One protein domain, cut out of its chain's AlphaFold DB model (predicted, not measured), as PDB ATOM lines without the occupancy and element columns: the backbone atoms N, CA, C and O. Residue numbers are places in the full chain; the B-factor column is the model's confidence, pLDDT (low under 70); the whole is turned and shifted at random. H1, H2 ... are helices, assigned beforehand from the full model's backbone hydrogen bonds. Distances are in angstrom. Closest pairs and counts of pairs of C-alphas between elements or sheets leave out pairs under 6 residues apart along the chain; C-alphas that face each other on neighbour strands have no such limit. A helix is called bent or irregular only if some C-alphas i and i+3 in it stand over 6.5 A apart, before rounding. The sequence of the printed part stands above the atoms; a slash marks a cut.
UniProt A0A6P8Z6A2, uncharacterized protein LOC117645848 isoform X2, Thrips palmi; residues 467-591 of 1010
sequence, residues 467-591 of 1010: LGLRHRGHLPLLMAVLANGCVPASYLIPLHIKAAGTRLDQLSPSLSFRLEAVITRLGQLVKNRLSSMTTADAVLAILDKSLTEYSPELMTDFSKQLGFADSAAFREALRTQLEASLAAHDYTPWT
ATOM      1  N   LEU A 467     132.621 266.034 166.538       90.56
ATOM      2  CA  LEU A 467     132.192 264.973 167.454       90.56
ATOM      3  C   LEU A 467     133.361 264.136 168.014       90.56
ATOM      4  O   LEU A 467     133.146 263.147 168.714       90.56
ATOM      5  N   GLY A 468     134.610 264.523 167.731       87.44
ATOM      6  CA  GLY A 468     135.812 263.889 168.269       87.44
ATOM      7  C   GLY A 468     136.208 262.572 167.595       87.44
ATOM      8  O   GLY A 468     137.080 261.869 168.114       87.44
ATOM      9  N   LEU A 469     135.614 262.231 166.450       90.12
ATOM     10  CA  LEU A 469     135.910 261.011 165.698       90.12
ATOM     11  C   LEU A 469     137.190 261.166 164.857       90.12
ATOM     12  O   LEU A 469     137.567 262.268 164.461       90.12
ATOM     13  N   ARG A 470     137.877 260.045 164.578       85.12
ATOM     14  CA  ARG A 470     139.080 260.023 163.712       85.12
ATOM     15  C   ARG A 470     138.748 260.203 162.230       85.12
ATOM     16  O   ARG A 470     139.493 260.863 161.520       85.12
ATOM     17  N   HIS A 471     137.655 259.593 161.781       84.56
ATOM     18  CA  HIS A 471     137.242 259.543 160.384       84.56
ATOM     19  C   HIS A 471     135.711 259.547 160.303       84.56
ATOM     20  O   HIS A 471     135.046 259.044 161.215       84.56
ATOM     21  N   ARG A 472     135.146 260.084 159.213       86.38
ATOM     22  CA  ARG A 472     133.689 260.124 159.004       86.38
ATOM     23  C   ARG A 472     133.040 258.740 158.957       86.38
ATOM     24  O   ARG A 472     131.897 258.601 159.370       86.38
ATOM     25  N   GLY A 473     133.793 257.711 158.567       83.12
ATOM     26  CA  GLY A 473     133.347 256.310 158.571       83.12
ATOM     27  C   GLY A 473     132.963 255.767 159.954       83.12
ATOM     28  O   GLY A 473     132.353 254.713 160.042       83.12
ATOM     29  N   HIS A 474     133.265 256.483 161.043       85.75
ATOM     30  CA  HIS A 474     132.815 256.114 162.391       85.75
ATOM     31  C   HIS A 474     131.486 256.771 162.798       85.75
ATOM     32  O   HIS A 474     130.987 256.499 163.890       85.75
ATOM     33  N   LEU A 475     130.913 257.646 161.960       88.38
ATOM     34  CA  LEU A 475     129.605 258.251 162.221       88.38
ATOM     35  C   LEU A 475     128.498 257.193 162.371       88.38
ATOM     36  O   LEU A 475     127.767 257.315 163.350       88.38
ATOM     37  N   PRO A 476     128.401 256.140 161.529       87.00
ATOM     38  CA  PRO A 476     127.436 255.053 161.723       87.00
ATOM     39  C   PRO A 476     127.462 254.440 163.129       87.00
ATOM     40  O   PRO A 476     126.425 254.348 163.782       87.00
ATOM     41  N   LEU A 477     128.654 254.112 163.644       87.62
ATOM     42  CA  LEU A 477     128.826 253.570 164.998       87.62
ATOM     43  C   LEU A 477     128.345 254.542 166.077       87.62
ATOM     44  O   LEU A 477     127.685 254.129 167.028       87.62
ATOM     45  N   LEU A 478     128.651 255.834 165.930       89.62
ATOM     46  CA  LEU A 478     128.165 256.849 166.863       89.62
ATOM     47  C   LEU A 478     126.640 257.010 166.781       89.62
ATOM     48  O   LEU A 478     125.998 257.149 167.816       89.62
ATOM     49  N   MET A 479     126.054 256.984 165.581       87.62
ATOM     50  CA  MET A 479     124.603 257.103 165.403       87.62
ATOM     51  C   MET A 479     123.860 255.890 165.973       87.62
ATOM     52  O   MET A 479     122.795 256.072 166.554       87.62
ATOM     53  N   ALA A 480     124.430 254.683 165.885       85.94
ATOM     54  CA  ALA A 480     123.841 253.459 166.435       85.94
ATOM     55  C   ALA A 480     123.726 253.472 167.972       85.94
ATOM     56  O   ALA A 480     122.795 252.896 168.529       85.94
ATOM     57  N   VAL A 481     124.643 254.158 168.667       88.12
ATOM     58  CA  VAL A 481     124.622 254.301 170.140       88.12
ATOM     59  C   VAL A 481     123.903 255.563 170.626       88.12
ATOM     60  O   VAL A 481     123.854 255.843 171.828       88.12
ATOM     61  N   LEU A 482     123.340 256.342 169.703       88.44
ATOM     62  CA  LEU A 482     122.421 257.436 169.987       88.44
ATOM     63  C   LEU A 482     120.995 256.981 169.674       88.44
ATOM     64  O   LEU A 482     120.774 256.160 168.789       88.44
ATOM     65  N   ALA A 483     120.015 257.519 170.400       79.25
ATOM     66  CA  ALA A 483     118.615 257.185 170.159       79.25
ATOM     67  C   ALA A 483     118.228 257.544 168.716       79.25
ATOM     68  O   ALA A 483     118.321 258.712 168.317       79.25
ATOM     69  N   ASN A 484     117.807 256.541 167.946       79.31
ATOM     70  CA  ASN A 484     117.538 256.662 166.517       79.31
ATOM     71  C   ASN A 484     116.278 255.873 166.120       79.31
ATOM     72  O   ASN A 484     115.541 255.374 166.968       79.31
ATOM     73  N   GLY A 485     115.979 255.815 164.820       69.88
ATOM     74  CA  GLY A 485     114.769 255.165 164.313       69.88
ATOM     75  C   GLY A 485     114.735 253.636 164.425       69.88
ATOM     76  O   GLY A 485     113.684 253.074 164.127       69.88
ATOM     77  N   CYS A 486     115.845 252.993 164.801       73.69
ATOM     78  CA  CYS A 486     115.978 251.544 164.980       73.69
ATOM     79  C   CYS A 486     116.148 251.192 166.464       73.69
ATOM     80  O   CYS A 486     115.396 250.385 166.996       73.69
ATOM     81  N   VAL A 487     117.092 251.842 167.157       81.25
ATOM     82  CA  VAL A 487     117.395 251.567 168.569       81.25
ATOM     83  C   VAL A 487     116.574 252.489 169.480       81.25
ATOM     84  O   VAL A 487     116.818 253.704 169.490       81.25
ATOM     85  N   PRO A 488     115.629 251.952 170.281       80.38
ATOM     86  CA  PRO A 488     114.843 252.756 171.209       80.38
ATOM     87  C   PRO A 488     115.731 253.466 172.233       80.38
ATOM     88  O   PRO A 488     116.675 252.882 172.767       80.38
ATOM     89  N   ALA A 489     115.386 254.712 172.572       82.81
ATOM     90  CA  ALA A 489     116.112 255.482 173.586       82.81
ATOM     91  C   ALA A 489     116.202 254.732 174.924       82.81
ATOM     92  O   ALA A 489     117.243 254.763 175.576       82.81
ATOM     93  N   SER A 490     115.135 254.013 175.285       85.88
ATOM     94  CA  SER A 490     115.052 253.235 176.517       85.88
ATOM     95  C   SER A 490     116.079 252.102 176.584       85.88
ATOM     96  O   SER A 490     116.619 251.836 177.653       85.88
ATOM     97  N   TYR A 491     116.435 251.486 175.451       88.69
ATOM     98  CA  TYR A 491     117.422 250.401 175.425       88.69
ATOM     99  C   TYR A 491     118.848 250.920 175.640       88.69
ATOM    100  O   TYR A 491     119.714 250.194 176.123       88.69
ATOM    101  N   LEU A 492     119.099 252.188 175.307       90.31
ATOM    102  CA  LEU A 492     120.408 252.822 175.443       90.31
ATOM    103  C   LEU A 492     120.634 253.460 176.821       90.31
ATOM    104  O   LEU A 492     121.747 253.903 177.098       90.31
ATOM    105  N   ILE A 493     119.628 253.478 177.705       91.56
ATOM    106  CA  ILE A 493     119.717 254.077 179.050       91.56
ATOM    107  C   ILE A 493     120.922 253.564 179.855       91.56
ATOM    108  O   ILE A 493     121.648 254.410 180.385       91.56
ATOM    109  N   PRO A 494     121.220 252.248 179.919       92.12
ATOM    110  CA  PRO A 494     122.404 251.763 180.632       92.12
ATOM    111  C   PRO A 494     123.708 252.377 180.096       92.12
ATOM    112  O   PRO A 494     124.563 252.855 180.844       92.12
ATOM    113  N   LEU A 495     123.848 252.466 178.774       91.50
ATOM    114  CA  LEU A 495     125.013 253.096 178.159       91.50
ATOM    115  C   LEU A 495     125.044 254.611 178.412       91.50
ATOM    116  O   LEU A 495     126.103 255.178 178.690       91.50
ATOM    117  N   HIS A 496     123.891 255.276 178.324       92.06
ATOM    118  CA  HIS A 496     123.765 256.725 178.469       92.06
ATOM    119  C   HIS A 496     123.976 257.196 179.908       92.06
ATOM    120  O   HIS A 496     124.560 258.257 180.081       92.06
ATOM    121  N   ILE A 497     123.627 256.406 180.929       90.62
ATOM    122  CA  ILE A 497     123.982 256.673 182.337       90.62
ATOM    123  C   ILE A 497     125.500 256.717 182.508       90.62
ATOM    124  O   ILE A 497     126.050 257.674 183.060       90.62
ATOM    125  N   LYS A 498     126.200 255.709 181.974       88.50
ATOM    126  CA  LYS A 498     127.668 255.647 182.019       88.50
ATOM    127  C   LYS A 498     128.290 256.811 181.269       88.50
ATOM    128  O   LYS A 498     129.205 257.462 181.771       88.50
ATOM    129  N   ALA A 499     127.760 257.109 180.085       89.94
ATOM    130  CA  ALA A 499     128.188 258.256 179.306       89.94
ATOM    131  C   ALA A 499     127.860 259.577 180.015       89.94
ATOM    132  O   ALA A 499     128.666 260.486 179.957       89.94
ATOM    133  N   ALA A 500     126.759 259.714 180.747       88.94
ATOM    134  CA  ALA A 500     126.440 260.921 181.509       88.94
ATOM    135  C   ALA A 500     127.254 261.021 182.813       88.94
ATOM    136  O   ALA A 500     127.465 262.118 183.333       88.94
ATOM    137  N   GLY A 501     127.832 259.913 183.289       83.94
ATOM    138  CA  GLY A 501     128.554 259.851 184.563       83.94
ATOM    139  C   GLY A 501     127.606 259.971 185.756       83.94
ATOM    140  O   GLY A 501     127.978 260.524 186.788       83.94
ATOM    141  N   THR A 502     126.362 259.521 185.584       80.56
ATOM    142  CA  THR A 502     125.350 259.448 186.641       80.56
ATOM    143  C   THR A 502     125.511 258.155 187.442       80.56
ATOM    144  O   THR A 502     126.273 257.265 187.058       80.56
ATOM    145  N   ARG A 503     124.826 258.045 188.587       75.88
ATOM    146  CA  ARG A 503     124.923 256.837 189.416       75.88
ATOM    147  C   ARG A 503     124.311 255.624 188.703       75.88
ATOM    148  O   ARG A 503     123.294 255.748 188.025       75.88
ATOM    149  N   LEU A 504     124.961 254.467 188.851       73.75
ATOM    150  CA  LEU A 504     124.610 253.215 188.167       73.75
ATOM    151  C   LEU A 504     123.377 252.515 188.766       73.75
ATOM    152  O   LEU A 504     122.809 251.654 188.112       73.75
ATOM    153  N   ASP A 505     122.952 252.879 189.973       77.19
ATOM    154  CA  ASP A 505     121.825 252.278 190.703       77.19
ATOM    155  C   ASP A 505     120.440 252.792 190.260       77.19
ATOM    156  O   ASP A 505     119.421 252.300 190.728       77.19
ATOM    157  N   GLN A 506     120.377 253.766 189.346       75.94
ATOM    158  CA  GLN A 506     119.134 254.421 188.924       75.94
ATOM    159  C   GLN A 506     118.728 254.027 187.497       75.94
ATOM    160  O   GLN A 506     118.645 254.883 186.622       75.94
ATOM    161  N   LEU A 507     118.488 252.742 187.229       86.00
ATOM    162  CA  LEU A 507     117.936 252.310 185.940       86.00
ATOM    163  C   LEU A 507     116.405 252.440 185.935       86.00
ATOM    164  O   LEU A 507     115.716 251.811 186.729       86.00
ATOM    165  N   SER A 508     115.864 253.254 185.024       86.56
ATOM    166  CA  SER A 508     114.419 253.359 184.776       86.56
ATOM    167  C   SER A 508     114.156 253.645 183.298       86.56
ATOM    168  O   SER A 508     114.800 254.549 182.764       86.56
ATOM    169  N   PRO A 509     113.199 252.960 182.638       84.56
ATOM    170  CA  PRO A 509     112.842 253.201 181.234       84.56
ATOM    171  C   PRO A 509     112.386 254.629 180.921       84.56
ATOM    172  O   PRO A 509     112.438 255.059 179.773       84.56
ATOM    173  N   SER A 510     111.938 255.362 181.944       83.31
ATOM    174  CA  SER A 510     111.460 256.743 181.831       83.31
ATOM    175  C   SER A 510     112.583 257.785 181.748       83.31
ATOM    176  O   SER A 510     112.323 258.960 181.475       83.31
ATOM    177  N   LEU A 511     113.836 257.382 181.995       85.12
ATOM    178  CA  LEU A 511     114.965 258.300 181.936       85.12
ATOM    179  C   LEU A 511     115.208 258.782 180.511       85.12
ATOM    180  O   LEU A 511     115.178 258.027 179.543       85.12
ATOM    181  N   SER A 512     115.528 260.068 180.404       83.00
ATOM    182  CA  SER A 512     115.949 260.684 179.155       83.00
ATOM    183  C   SER A 512     117.211 261.501 179.379       83.00
ATOM    184  O   SER A 512     117.378 262.180 180.396       83.00
ATOM    185  N   PHE A 513     118.114 261.437 178.406       85.00
ATOM    186  CA  PHE A 513     119.371 262.165 178.432       85.00
ATOM    187  C   PHE A 513     119.361 263.225 177.346       85.00
ATOM    188  O   PHE A 513     119.003 262.974 176.197       85.00
ATOM    189  N   ARG A 514     119.782 264.435 177.715       84.56
ATOM    190  CA  ARG A 514     120.087 265.467 176.728       84.56
ATOM    191  C   ARG A 514     121.299 265.031 175.916       84.56
ATOM    192  O   ARG A 514     122.285 264.573 176.491       84.56
ATOM    193  N   LEU A 515     121.235 265.216 174.600       86.38
ATOM    194  CA  LEU A 515     122.290 264.791 173.685       86.38
ATOM    195  C   LEU A 515     123.652 265.389 174.070       86.38
ATOM    196  O   LEU A 515     124.658 264.683 174.075       86.38
ATOM    197  N   GLU A 516     123.665 266.656 174.496       88.19
ATOM    198  CA  GLU A 516     124.851 267.379 174.964       88.19
ATOM    199  C   GLU A 516     125.586 266.659 176.106       88.19
ATOM    200  O   GLU A 516     126.800 266.799 176.239       88.19
ATOM    201  N   ALA A 517     124.861 265.916 176.949       87.31
ATOM    202  CA  ALA A 517     125.423 265.261 178.126       87.31
ATOM    203  C   ALA A 517     126.182 263.971 177.785       87.31
ATOM    204  O   ALA A 517     127.063 263.565 178.543       87.31
ATOM    205  N   VAL A 518     125.850 263.327 176.662       91.50
ATOM    206  CA  VAL A 518     126.352 261.986 176.322       91.50
ATOM    207  C   VAL A 518     127.238 261.974 175.078       91.50
ATOM    208  O   VAL A 518     128.205 261.212 175.034       91.50
ATOM    209  N   ILE A 519     126.974 262.836 174.089       91.75
ATOM    210  CA  ILE A 519     127.549 262.721 172.738       91.75
ATOM    211  C   ILE A 519     129.081 262.761 172.717       91.75
ATOM    212  O   ILE A 519     129.698 261.947 172.037       91.75
ATOM    213  N   THR A 520     129.715 263.624 173.514       89.56
ATOM    214  CA  THR A 520     131.182 263.738 173.561       89.56
ATOM    215  C   THR A 520     131.840 262.466 174.097       89.56
ATOM    216  O   THR A 520     132.838 262.000 173.548       89.56
ATOM    217  N   ARG A 521     131.288 261.877 175.165       91.12
ATOM    218  CA  ARG A 521     131.839 260.656 175.778       91.12
ATOM    219  C   ARG A 521     131.556 259.423 174.925       91.12
ATOM    220  O   ARG A 521     132.427 258.567 174.799       91.12
ATOM    221  N   LEU A 522     130.393 259.362 174.275       92.31
ATOM    222  CA  LEU A 522     130.099 258.326 173.280       92.31
ATOM    223  C   LEU A 522     131.027 258.446 172.059       92.31
ATOM    224  O   LEU A 522     131.582 257.445 171.615       92.31
ATOM    225  N   GLY A 523     131.303 259.664 171.584       91.00
ATOM    226  CA  GLY A 523     132.296 259.916 170.537       91.00
ATOM    227  C   GLY A 523     133.697 259.433 170.927       91.00
ATOM    228  O   GLY A 523     134.376 258.785 170.132       91.00
ATOM    229  N   GLN A 524     134.117 259.656 172.178       90.25
ATOM    230  CA  GLN A 524     135.382 259.129 172.710       90.25
ATOM    231  C   GLN A 524     135.400 257.599 172.804       90.25
ATOM    232  O   GLN A 524     136.421 256.994 172.481       90.25
ATOM    233  N   LEU A 525     134.295 256.967 173.215       89.88
ATOM    234  CA  LEU A 525     134.161 255.506 173.232       89.88
ATOM    235  C   LEU A 525     134.375 254.931 171.828       89.88
ATOM    236  O   LEU A 525     135.201 254.033 171.649       89.88
ATOM    237  N   VAL A 526     133.696 255.499 170.828       89.25
ATOM    238  CA  VAL A 526     133.853 255.100 169.425       89.25
ATOM    239  C   VAL A 526     135.300 255.311 168.975       89.25
ATOM    240  O   VAL A 526     135.940 254.389 168.471       89.25
ATOM    241  N   LYS A 527     135.860 256.500 169.222       88.44
ATOM    242  CA  LYS A 527     137.229 256.859 168.831       88.44
ATOM    243  C   LYS A 527     138.281 255.915 169.414       88.44
ATOM    244  O   LYS A 527     139.181 255.498 168.690       88.44
ATOM    245  N   ASN A 528     138.200 255.623 170.708       87.69
ATOM    246  CA  ASN A 528     139.281 254.968 171.443       87.69
ATOM    247  C   ASN A 528     139.173 253.443 171.440       87.69
ATOM    248  O   ASN A 528     140.194 252.784 171.605       87.69
ATOM    249  N   ARG A 529     137.959 252.896 171.293       84.62
ATOM    250  CA  ARG A 529     137.710 251.463 171.490       84.62
ATOM    251  C   ARG A 529     137.095 250.774 170.280       84.62
ATOM    252  O   ARG A 529     137.498 249.662 169.978       84.62
ATOM    253  N   LEU A 530     136.141 251.419 169.609       84.19
ATOM    254  CA  LEU A 530     135.345 250.764 168.562       84.19
ATOM    255  C   LEU A 530     135.894 250.997 167.148       84.19
ATOM    256  O   LEU A 530     135.623 250.214 166.252       84.19
ATOM    257  N   SER A 531     136.679 252.057 166.937       79.06
ATOM    258  CA  SER A 531     137.112 252.491 165.598       79.06
ATOM    259  C   SER A 531     137.987 251.504 164.816       79.06
ATOM    260  O   SER A 531     138.120 251.651 163.607       79.06
ATOM    261  N   SER A 532     138.606 250.532 165.483       82.19
ATOM    262  CA  SER A 532     139.448 249.505 164.855       82.19
ATOM    263  C   SER A 532     138.796 248.120 164.827       82.19
ATOM    264  O   SER A 532     139.466 247.147 164.501       82.19
ATOM    265  N   MET A 533     137.535 248.016 165.248       85.19
ATOM    266  CA  MET A 533     136.805 246.754 165.364       85.19
ATOM    267  C   MET A 533     135.962 246.495 164.115       85.19
ATOM    268  O   MET A 533     135.550 247.435 163.432       85.19
ATOM    269  N   THR A 534     135.668 245.224 163.840       85.31
ATOM    270  CA  THR A 534     134.604 244.879 162.888       85.31
ATOM    271  C   THR A 534     133.250 245.340 163.437       85.31
ATOM    272  O   THR A 534     133.100 245.560 164.640       85.31
ATOM    273  N   THR A 535     132.238 245.468 162.576       80.25
ATOM    274  CA  THR A 535     130.877 245.838 163.000       80.25
ATOM    275  C   THR A 535     130.350 244.890 164.083       80.25
ATOM    276  O   THR A 535     129.844 245.352 165.104       80.25
ATOM    277  N   ALA A 536     130.541 243.579 163.912       84.44
ATOM    278  CA  ALA A 536     130.115 242.566 164.878       84.44
ATOM    279  C   ALA A 536     130.838 242.713 166.230       84.44
ATOM    280  O   ALA A 536     130.196 242.734 167.283       84.44
ATOM    281  N   ASP A 537     132.161 242.900 166.213       88.38
ATOM    282  CA  ASP A 537     132.950 243.091 167.435       88.38
ATOM    283  C   ASP A 537     132.587 244.396 168.153       88.38
ATOM    284  O   ASP A 537     132.526 244.446 169.383       88.38
ATOM    285  N   ALA A 538     132.306 245.459 167.392       87.38
ATOM    286  CA  ALA A 538     131.875 246.733 167.942       87.38
ATOM    287  C   ALA A 538     130.517 246.608 168.649       87.38
ATOM    288  O   ALA A 538     130.364 247.141 169.750       87.38
ATOM    289  N   VAL A 539     129.558 245.873 168.071       88.62
ATOM    290  CA  VAL A 539     128.263 245.581 168.712       88.62
ATOM    291  C   VAL A 539     128.470 244.828 170.023       88.62
ATOM    292  O   VAL A 539     127.947 245.253 171.055       88.62
ATOM    293  N   LEU A 540     129.282 243.769 170.027       90.50
ATOM    294  CA  LEU A 540     129.584 243.016 171.249       90.50
ATOM    295  C   LEU A 540     130.243 243.901 172.317       90.50
ATOM    296  O   LEU A 540     129.831 243.886 173.478       90.50
ATOM    297  N   ALA A 541     131.198 244.746 171.929       89.19
ATOM    298  CA  ALA A 541     131.849 245.683 172.841       89.19
ATOM    299  C   ALA A 541     130.880 246.738 173.408       89.19
ATOM    300  O   ALA A 541     131.016 247.135 174.572       89.19
ATOM    301  N   ILE A 542     129.903 247.192 172.612       89.44
ATOM    302  CA  ILE A 542     128.824 248.082 173.064       89.44
ATOM    303  C   ILE A 542     127.933 247.355 174.071       89.44
ATOM    304  O   ILE A 542     127.664 247.920 175.130       89.44
ATOM    305  N   LEU A 543     127.509 246.120 173.790       89.69
ATOM    306  CA  LEU A 543     126.680 245.322 174.700       89.69
ATOM    307  C   LEU A 543     127.386 245.094 176.032       89.69
ATOM    308  O   LEU A 543     126.801 245.321 177.089       89.69
ATOM    309  N   ASP A 544     128.662 244.723 176.000       89.00
ATOM    310  CA  ASP A 544     129.434 244.529 177.220       89.00
ATOM    311  C   ASP A 544     129.547 245.832 177.998       89.00
ATOM    312  O   ASP A 544     129.198 245.886 179.176       89.00
ATOM    313  N   LYS A 545     129.916 246.936 177.337       85.06
ATOM    314  CA  LYS A 545     129.991 248.227 178.025       85.06
ATOM    315  C   LYS A 545     128.632 248.691 178.551       85.06
ATOM    316  O   LYS A 545     128.597 249.374 179.573       85.06
ATOM    317  N   SER A 546     127.536 248.315 177.901       83.50
ATOM    318  CA  SER A 546     126.176 248.670 178.307       83.50
ATOM    319  C   SER A 546     125.675 247.827 179.477       83.50
ATOM    320  O   SER A 546     124.936 248.356 180.292       83.50
ATOM    321  N   LEU A 547     126.084 246.560 179.605       85.94
ATOM    322  CA  LEU A 547     125.384 245.602 180.474       85.94
ATOM    323  C   LEU A 547     126.242 245.005 181.605       85.94
ATOM    324  O   LEU A 547     125.714 244.779 182.686       85.94
ATOM    325  N   THR A 548     127.547 244.770 181.420       80.31
ATOM    326  CA  THR A 548     128.309 243.875 182.329       80.31
ATOM    327  C   THR A 548     128.736 244.484 183.666       80.31
ATOM    328  O   THR A 548     129.042 243.748 184.595       80.31
ATOM    329  N   GLU A 549     128.759 245.813 183.798       80.75
ATOM    330  CA  GLU A 549     129.154 246.482 185.057       80.75
ATOM    331  C   GLU A 549     127.961 246.727 186.010       80.75
ATOM    332  O   GLU A 549     128.136 247.346 187.058       80.75
ATOM    333  N   TYR A 550     126.750 246.297 185.644       87.44
ATOM    334  CA  TYR A 550     125.553 246.402 186.485       87.44
ATOM    335  C   TYR A 550     125.323 245.112 187.276       87.44
ATOM    336  O   TYR A 550     125.710 244.031 186.833       87.44
ATOM    337  N   SER A 551     124.671 245.207 188.442       88.56
ATOM    338  CA  SER A 551     124.290 244.001 189.182       88.56
ATOM    339  C   SER A 551     123.242 243.196 188.392       88.56
ATOM    340  O   SER A 551     122.376 243.791 187.739       88.56
ATOM    341  N   PRO A 552     123.282 241.849 188.450       88.00
ATOM    342  CA  PRO A 552     122.304 241.004 187.762       88.00
ATOM    343  C   PRO A 552     120.854 241.307 188.160       88.00
ATOM    344  O   PRO A 552     119.964 241.288 187.311       88.00
ATOM    345  N   GLU A 553     120.626 241.635 189.433       89.19
ATOM    346  CA  GLU A 553     119.319 242.007 189.989       89.19
ATOM    347  C   GLU A 553     118.771 243.270 189.317       89.19
ATOM    348  O   GLU A 553     117.698 243.238 188.720       89.19
ATOM    349  N   LEU A 554     119.562 244.350 189.296       90.19
ATOM    350  CA  LEU A 554     119.149 245.625 188.711       90.19
ATOM    351  C   LEU A 554     118.860 245.499 187.208       90.19
ATOM    352  O   LEU A 554     117.893 246.071 186.707       90.19
ATOM    353  N   MET A 555     119.682 244.736 186.480       90.69
ATOM    354  CA  MET A 555     119.450 244.488 185.055       90.69
ATOM    355  C   MET A 555     118.203 243.646 184.808       90.69
ATOM    356  O   MET A 555     117.505 243.881 183.821       90.69
ATOM    357  N   THR A 556     117.913 242.684 185.680       90.31
ATOM    358  CA  THR A 556     116.701 241.863 185.589       90.31
ATOM    359  C   THR A 556     115.460 242.720 185.811       90.31
ATOM    360  O   THR A 556     114.541 242.673 184.995       90.31
ATOM    361  N   ASP A 557     115.460 243.568 186.840       90.56
ATOM    362  CA  ASP A 557     114.343 244.469 187.135       90.56
ATOM    363  C   ASP A 557     114.122 245.489 186.014       90.56
ATOM    364  O   ASP A 557     112.994 245.688 185.560       90.56
ATOM    365  N   PHE A 558     115.197 246.092 185.501       91.62
ATOM    366  CA  PHE A 558     115.119 247.016 184.371       91.62
ATOM    367  C   PHE A 558     114.582 246.339 183.101       91.62
ATOM    368  O   PHE A 558     113.745 246.912 182.403       91.62
ATOM    369  N   SER A 559     115.020 245.107 182.816       92.12
ATOM    370  CA  SER A 559     114.556 244.344 181.648       92.12
ATOM    371  C   SER A 559     113.063 244.021 181.749       92.12
ATOM    372  O   SER A 559     112.335 244.194 180.771       92.12
ATOM    373  N   LYS A 560     112.578 243.658 182.944       90.06
ATOM    374  CA  LYS A 560     111.146 243.444 183.203       90.06
ATOM    375  C   LYS A 560     110.322 244.718 183.032       90.06
ATOM    376  O   LYS A 560     109.268 244.669 182.410       90.06
ATOM    377  N   GLN A 561     110.816 245.870 183.497       88.69
ATOM    378  CA  GLN A 561     110.138 247.161 183.289       88.69
ATOM    379  C   GLN A 561     110.031 247.557 181.805       88.69
ATOM    380  O   GLN A 561     109.157 248.338 181.440       88.69
ATOM    381  N   LEU A 562     110.912 247.035 180.945       84.38
ATOM    382  CA  LEU A 562     110.834 247.186 179.487       84.38
ATOM    383  C   LEU A 562     109.932 246.139 178.808       84.38
ATOM    384  O   LEU A 562     109.773 246.190 177.588       84.38
ATOM    385  N   GLY A 563     109.358 245.204 179.569       86.75
ATOM    386  CA  GLY A 563     108.502 244.133 179.058       86.75
ATOM    387  C   GLY A 563     109.253 242.896 178.554       86.75
ATOM    388  O   GLY A 563     108.681 242.111 177.802       86.75
ATOM    389  N   PHE A 564     110.522 242.705 178.928       88.94
ATOM    390  CA  PHE A 564     111.278 241.491 178.599       88.94
ATOM    391  C   PHE A 564     111.199 240.442 179.708       88.94
ATOM    392  O   PHE A 564     111.120 240.776 180.890       88.94
ATOM    393  N   ALA A 565     111.295 239.165 179.323       87.50
ATOM    394  CA  ALA A 565     111.297 238.048 180.267       87.50
ATOM    395  C   ALA A 565     112.510 238.081 181.217       87.50
ATOM    396  O   ALA A 565     112.368 237.864 182.421       87.50
ATOM    397  N   ASP A 566     113.699 238.379 180.682       88.94
ATOM    398  CA  ASP A 566     114.951 238.440 181.432       88.94
ATOM    399  C   ASP A 566     115.988 239.376 180.772       88.94
ATOM    400  O   ASP A 566     115.746 240.010 179.739       88.94
ATOM    401  N   SER A 567     117.167 239.474 181.396       88.81
ATOM    402  CA  SER A 567     118.278 240.297 180.907       88.81
ATOM    403  C   SER A 567     118.963 239.740 179.652       88.81
ATOM    404  O   SER A 567     119.580 240.511 178.910       88.81
ATOM    405  N   ALA A 568     118.841 238.439 179.369       90.06
ATOM    406  CA  ALA A 568     119.386 237.825 178.162       90.06
ATOM    407  C   ALA A 568     118.527 238.171 176.937       90.06
ATOM    408  O   ALA A 568     119.067 238.575 175.907       90.06
ATOM    409  N   ALA A 569     117.199 238.121 177.075       89.75
ATOM    410  CA  ALA A 569     116.241 238.557 176.066       89.75
ATOM    411  C   ALA A 569     116.423 240.045 175.731       89.75
ATOM    412  O   ALA A 569     116.462 240.415 174.557       89.75
ATOM    413  N   PHE A 570     116.616 240.895 176.746       91.94
ATOM    414  CA  PHE A 570     116.946 242.306 176.524       91.94
ATOM    415  C   PHE A 570     118.283 242.482 175.786       91.94
ATOM    416  O   PHE A 570     118.366 243.269 174.840       91.94
ATOM    417  N   ARG A 571     119.330 241.740 176.181       92.75
ATOM    418  CA  ARG A 571     120.645 241.784 175.519       92.75
ATOM    419  C   ARG A 571     120.548 241.416 174.040       92.75
ATOM    420  O   ARG A 571     121.137 242.114 173.215       92.75
ATOM    421  N   GLU A 572     119.807 240.364 173.709       90.69
ATOM    422  CA  GLU A 572     119.636 239.909 172.327       90.69
ATOM    423  C   GLU A 572     118.790 240.888 171.498       90.69
ATOM    424  O   GLU A 572     119.127 241.198 170.354       90.69
ATOM    425  N   ALA A 573     117.747 241.471 172.096       85.75
ATOM    426  CA  ALA A 573     116.959 242.515 171.448       85.75
ATOM    427  C   ALA A 573     117.805 243.763 171.149       85.75
ATOM    428  O   ALA A 573     117.761 244.288 170.035       85.75
ATOM    429  N   LEU A 574     118.618 244.225 172.106       89.88
ATOM    430  CA  LEU A 574     119.536 245.346 171.892       89.88
ATOM    431  C   LEU A 574     120.587 245.016 170.823       89.88
ATOM    432  O   LEU A 574     120.858 245.861 169.972       89.88
ATOM    433  N   ARG A 575     121.142 243.796 170.826       90.44
ATOM    434  CA  ARG A 575     122.064 243.324 169.783       90.44
ATOM    435  C   ARG A 575     121.432 243.438 168.399       90.44
ATOM    436  O   ARG A 575     121.988 244.110 167.537       90.44
ATOM    437  N   THR A 576     120.253 242.843 168.232       85.56
ATOM    438  CA  THR A 576     119.511 242.830 166.966       85.56
ATOM    439  C   THR A 576     119.244 244.250 166.469       85.56
ATOM    440  O   THR A 576     119.452 244.547 165.297       85.56
ATOM    441  N   GLN A 577     118.836 245.162 167.358       83.25
ATOM    442  CA  GLN A 577     118.570 246.553 166.982       83.25
ATOM    443  C   GLN A 577     119.843 247.339 166.640       83.25
ATOM    444  O   GLN A 577     119.811 248.184 165.747       83.25
ATOM    445  N   LEU A 578     120.967 247.075 167.315       86.50
ATOM    446  CA  LEU A 578     122.260 247.676 166.975       86.50
ATOM    447  C   LEU A 578     122.764 247.180 165.618       86.50
ATOM    448  O   LEU A 578     123.194 247.995 164.806       86.50
ATOM    449  N   GLU A 579     122.677 245.875 165.355       85.19
ATOM    450  CA  GLU A 579     123.024 245.280 164.062       85.19
ATOM    451  C   GLU A 579     122.119 245.822 162.951       85.19
ATOM    452  O   GLU A 579     122.629 246.273 161.931       85.19
ATOM    453  N   ALA A 580     120.802 245.896 163.172       77.81
ATOM    454  CA  ALA A 580     119.859 246.487 162.223       77.81
ATOM    455  C   ALA A 580     120.140 247.974 161.979       77.81
ATOM    456  O   ALA A 580     120.107 248.430 160.840       77.81
ATOM    457  N   SER A 581     120.463 248.735 163.031       80.88
ATOM    458  CA  SER A 581     120.864 250.133 162.898       80.88
ATOM    459  C   SER A 581     122.141 250.251 162.075       80.88
ATOM    460  O   SER A 581     122.185 251.040 161.141       80.88
ATOM    461  N   LEU A 582     123.176 249.463 162.358       80.44
ATOM    462  CA  LEU A 582     124.438 249.531 161.625       80.44
ATOM    463  C   LEU A 582     124.302 249.039 160.190       80.44
ATOM    464  O   LEU A 582     124.832 249.703 159.316       80.44
ATOM    465  N   ALA A 583     123.548 247.973 159.932       74.00
ATOM    466  CA  ALA A 583     123.228 247.502 158.587       74.00
ATOM    467  C   ALA A 583     122.409 248.538 157.811       74.00
ATOM    468  O   ALA A 583     122.651 248.758 156.628       74.00
ATOM    469  N   ALA A 584     121.488 249.232 158.489       66.44
ATOM    470  CA  ALA A 584     120.802 250.362 157.893       66.44
ATOM    471  C   ALA A 584     121.803 251.442 157.494       66.44
ATOM    472  O   ALA A 584     121.578 252.019 156.454       66.44
ATOM    473  N   HIS A 585     122.893 251.674 158.241       68.06
ATOM    474  CA  HIS A 585     123.922 252.675 157.920       68.06
ATOM    475  C   HIS A 585     125.092 252.168 157.043       68.06
ATOM    476  O   HIS A 585     125.853 252.977 156.497       68.06
ATOM    477  N   ASP A 586     125.260 250.852 156.914       57.28
ATOM    478  CA  ASP A 586     126.250 250.167 156.087       57.28
ATOM    479  C   ASP A 586     125.666 249.990 154.690       57.28
ATOM    480  O   ASP A 586     125.205 248.935 154.270       57.28
ATOM    481  N   TYR A 587     125.624 251.098 153.960       53.44
ATOM    482  CA  TYR A 587     125.136 251.107 152.589       53.44
ATOM    483  C   TYR A 587     126.244 250.711 151.607       53.44
ATOM    484  O   TYR A 587     126.340 251.325 150.539       53.44
ATOM    485  N   THR A 588     127.116 249.756 151.934       39.50
ATOM    486  CA  THR A 588     127.880 249.071 150.883       39.50
ATOM    487  C   THR A 588     126.889 248.604 149.800       39.50
ATOM    488  O   THR A 588     125.738 248.288 150.122       39.50
ATOM    489  N   PRO A 589     127.228 248.697 148.495       34.72
ATOM    490  CA  PRO A 589     126.326 248.201 147.465       34.72
ATOM    491  C   PRO A 589     125.956 246.764 147.827       34.72
ATOM    492  O   PRO A 589     126.845 245.952 148.067       34.72
ATOM    493  N   TRP A 590     124.653 246.496 147.938       31.94
ATOM    494  CA  TRP A 590     124.137 245.149 148.151       31.94
ATOM    495  C   TRP A 590     124.781 244.251 147.089       31.94
ATOM    496  O   TRP A 590     124.583 244.490 145.899       31.94
ATOM    497  N   THR A 591     125.615 243.308 147.517       32.28
ATOM    498  CA  THR A 591     126.050 242.200 146.669       32.28
ATOM    499  C   THR A 591     124.960 241.147 146.789       32.28
ATOM    500  O   THR A 591     124.540 240.818 147.902       32.28
TER     501      THR A 591
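Overview. This is residues 467 to 591 of the 1010 residues of the protein "uncharacterized protein LOC117645848 isoform X2" of Thrips palmi (UniProt A0A6P8Z6A2). What shape is this? Long helix H6 with H4 packed on it makes a base; H1 packs on H6, H2 on H4, H3 bridges H1 and H2, and H5 caps one end of H6. What builds it? The printed part has 125 residues with six named helices, H1 to H6, and no named strand: all helix, compact, radius of gyration of the C-alphas 14.1 A, spans 41 by 31 by 22 A.

Along the chain. Where is the longest helix? H6, residues 567 to 585, is 26.7 A long and ends at C-alpha 585 (123.922, 252.675, 157.920). Where are the others? H1 is residues 472 to 480, from C-alpha 472 (133.689, 260.124, 159.004); H2 489 to 500; H3 515 to 530; H4 535 to 547; H5 552 to 561. H1 (only just), H2 and H3 are irregular: C-alphas 473 and 476, 491 and 494, 517 and 520 are 6.8, 7.3 and 7.5 A apart.

Arrangement. What touches the hub, H6? H4 does, opposite ways at a steep tilt of 38 degrees, closest C-alphas Val 539 and Leu 578, 6.6 A. How are the backbones? Every O i to N i+4 pair is within hydrogen-bond range in H4, H5 and H6; 3 of 5 are in H1, 6 of 8 in H2, 10 of 12 in H3.

Size, cuts and confidence. How far does it reach? The farthest C-alphas, Asp 505 and Thr 591, are 45.4 A apart. Any cut or weak places? The printed part has no cut, the H2 to H3 link is long, and pLDDT is under 70 at residues 485 and 584 to 591.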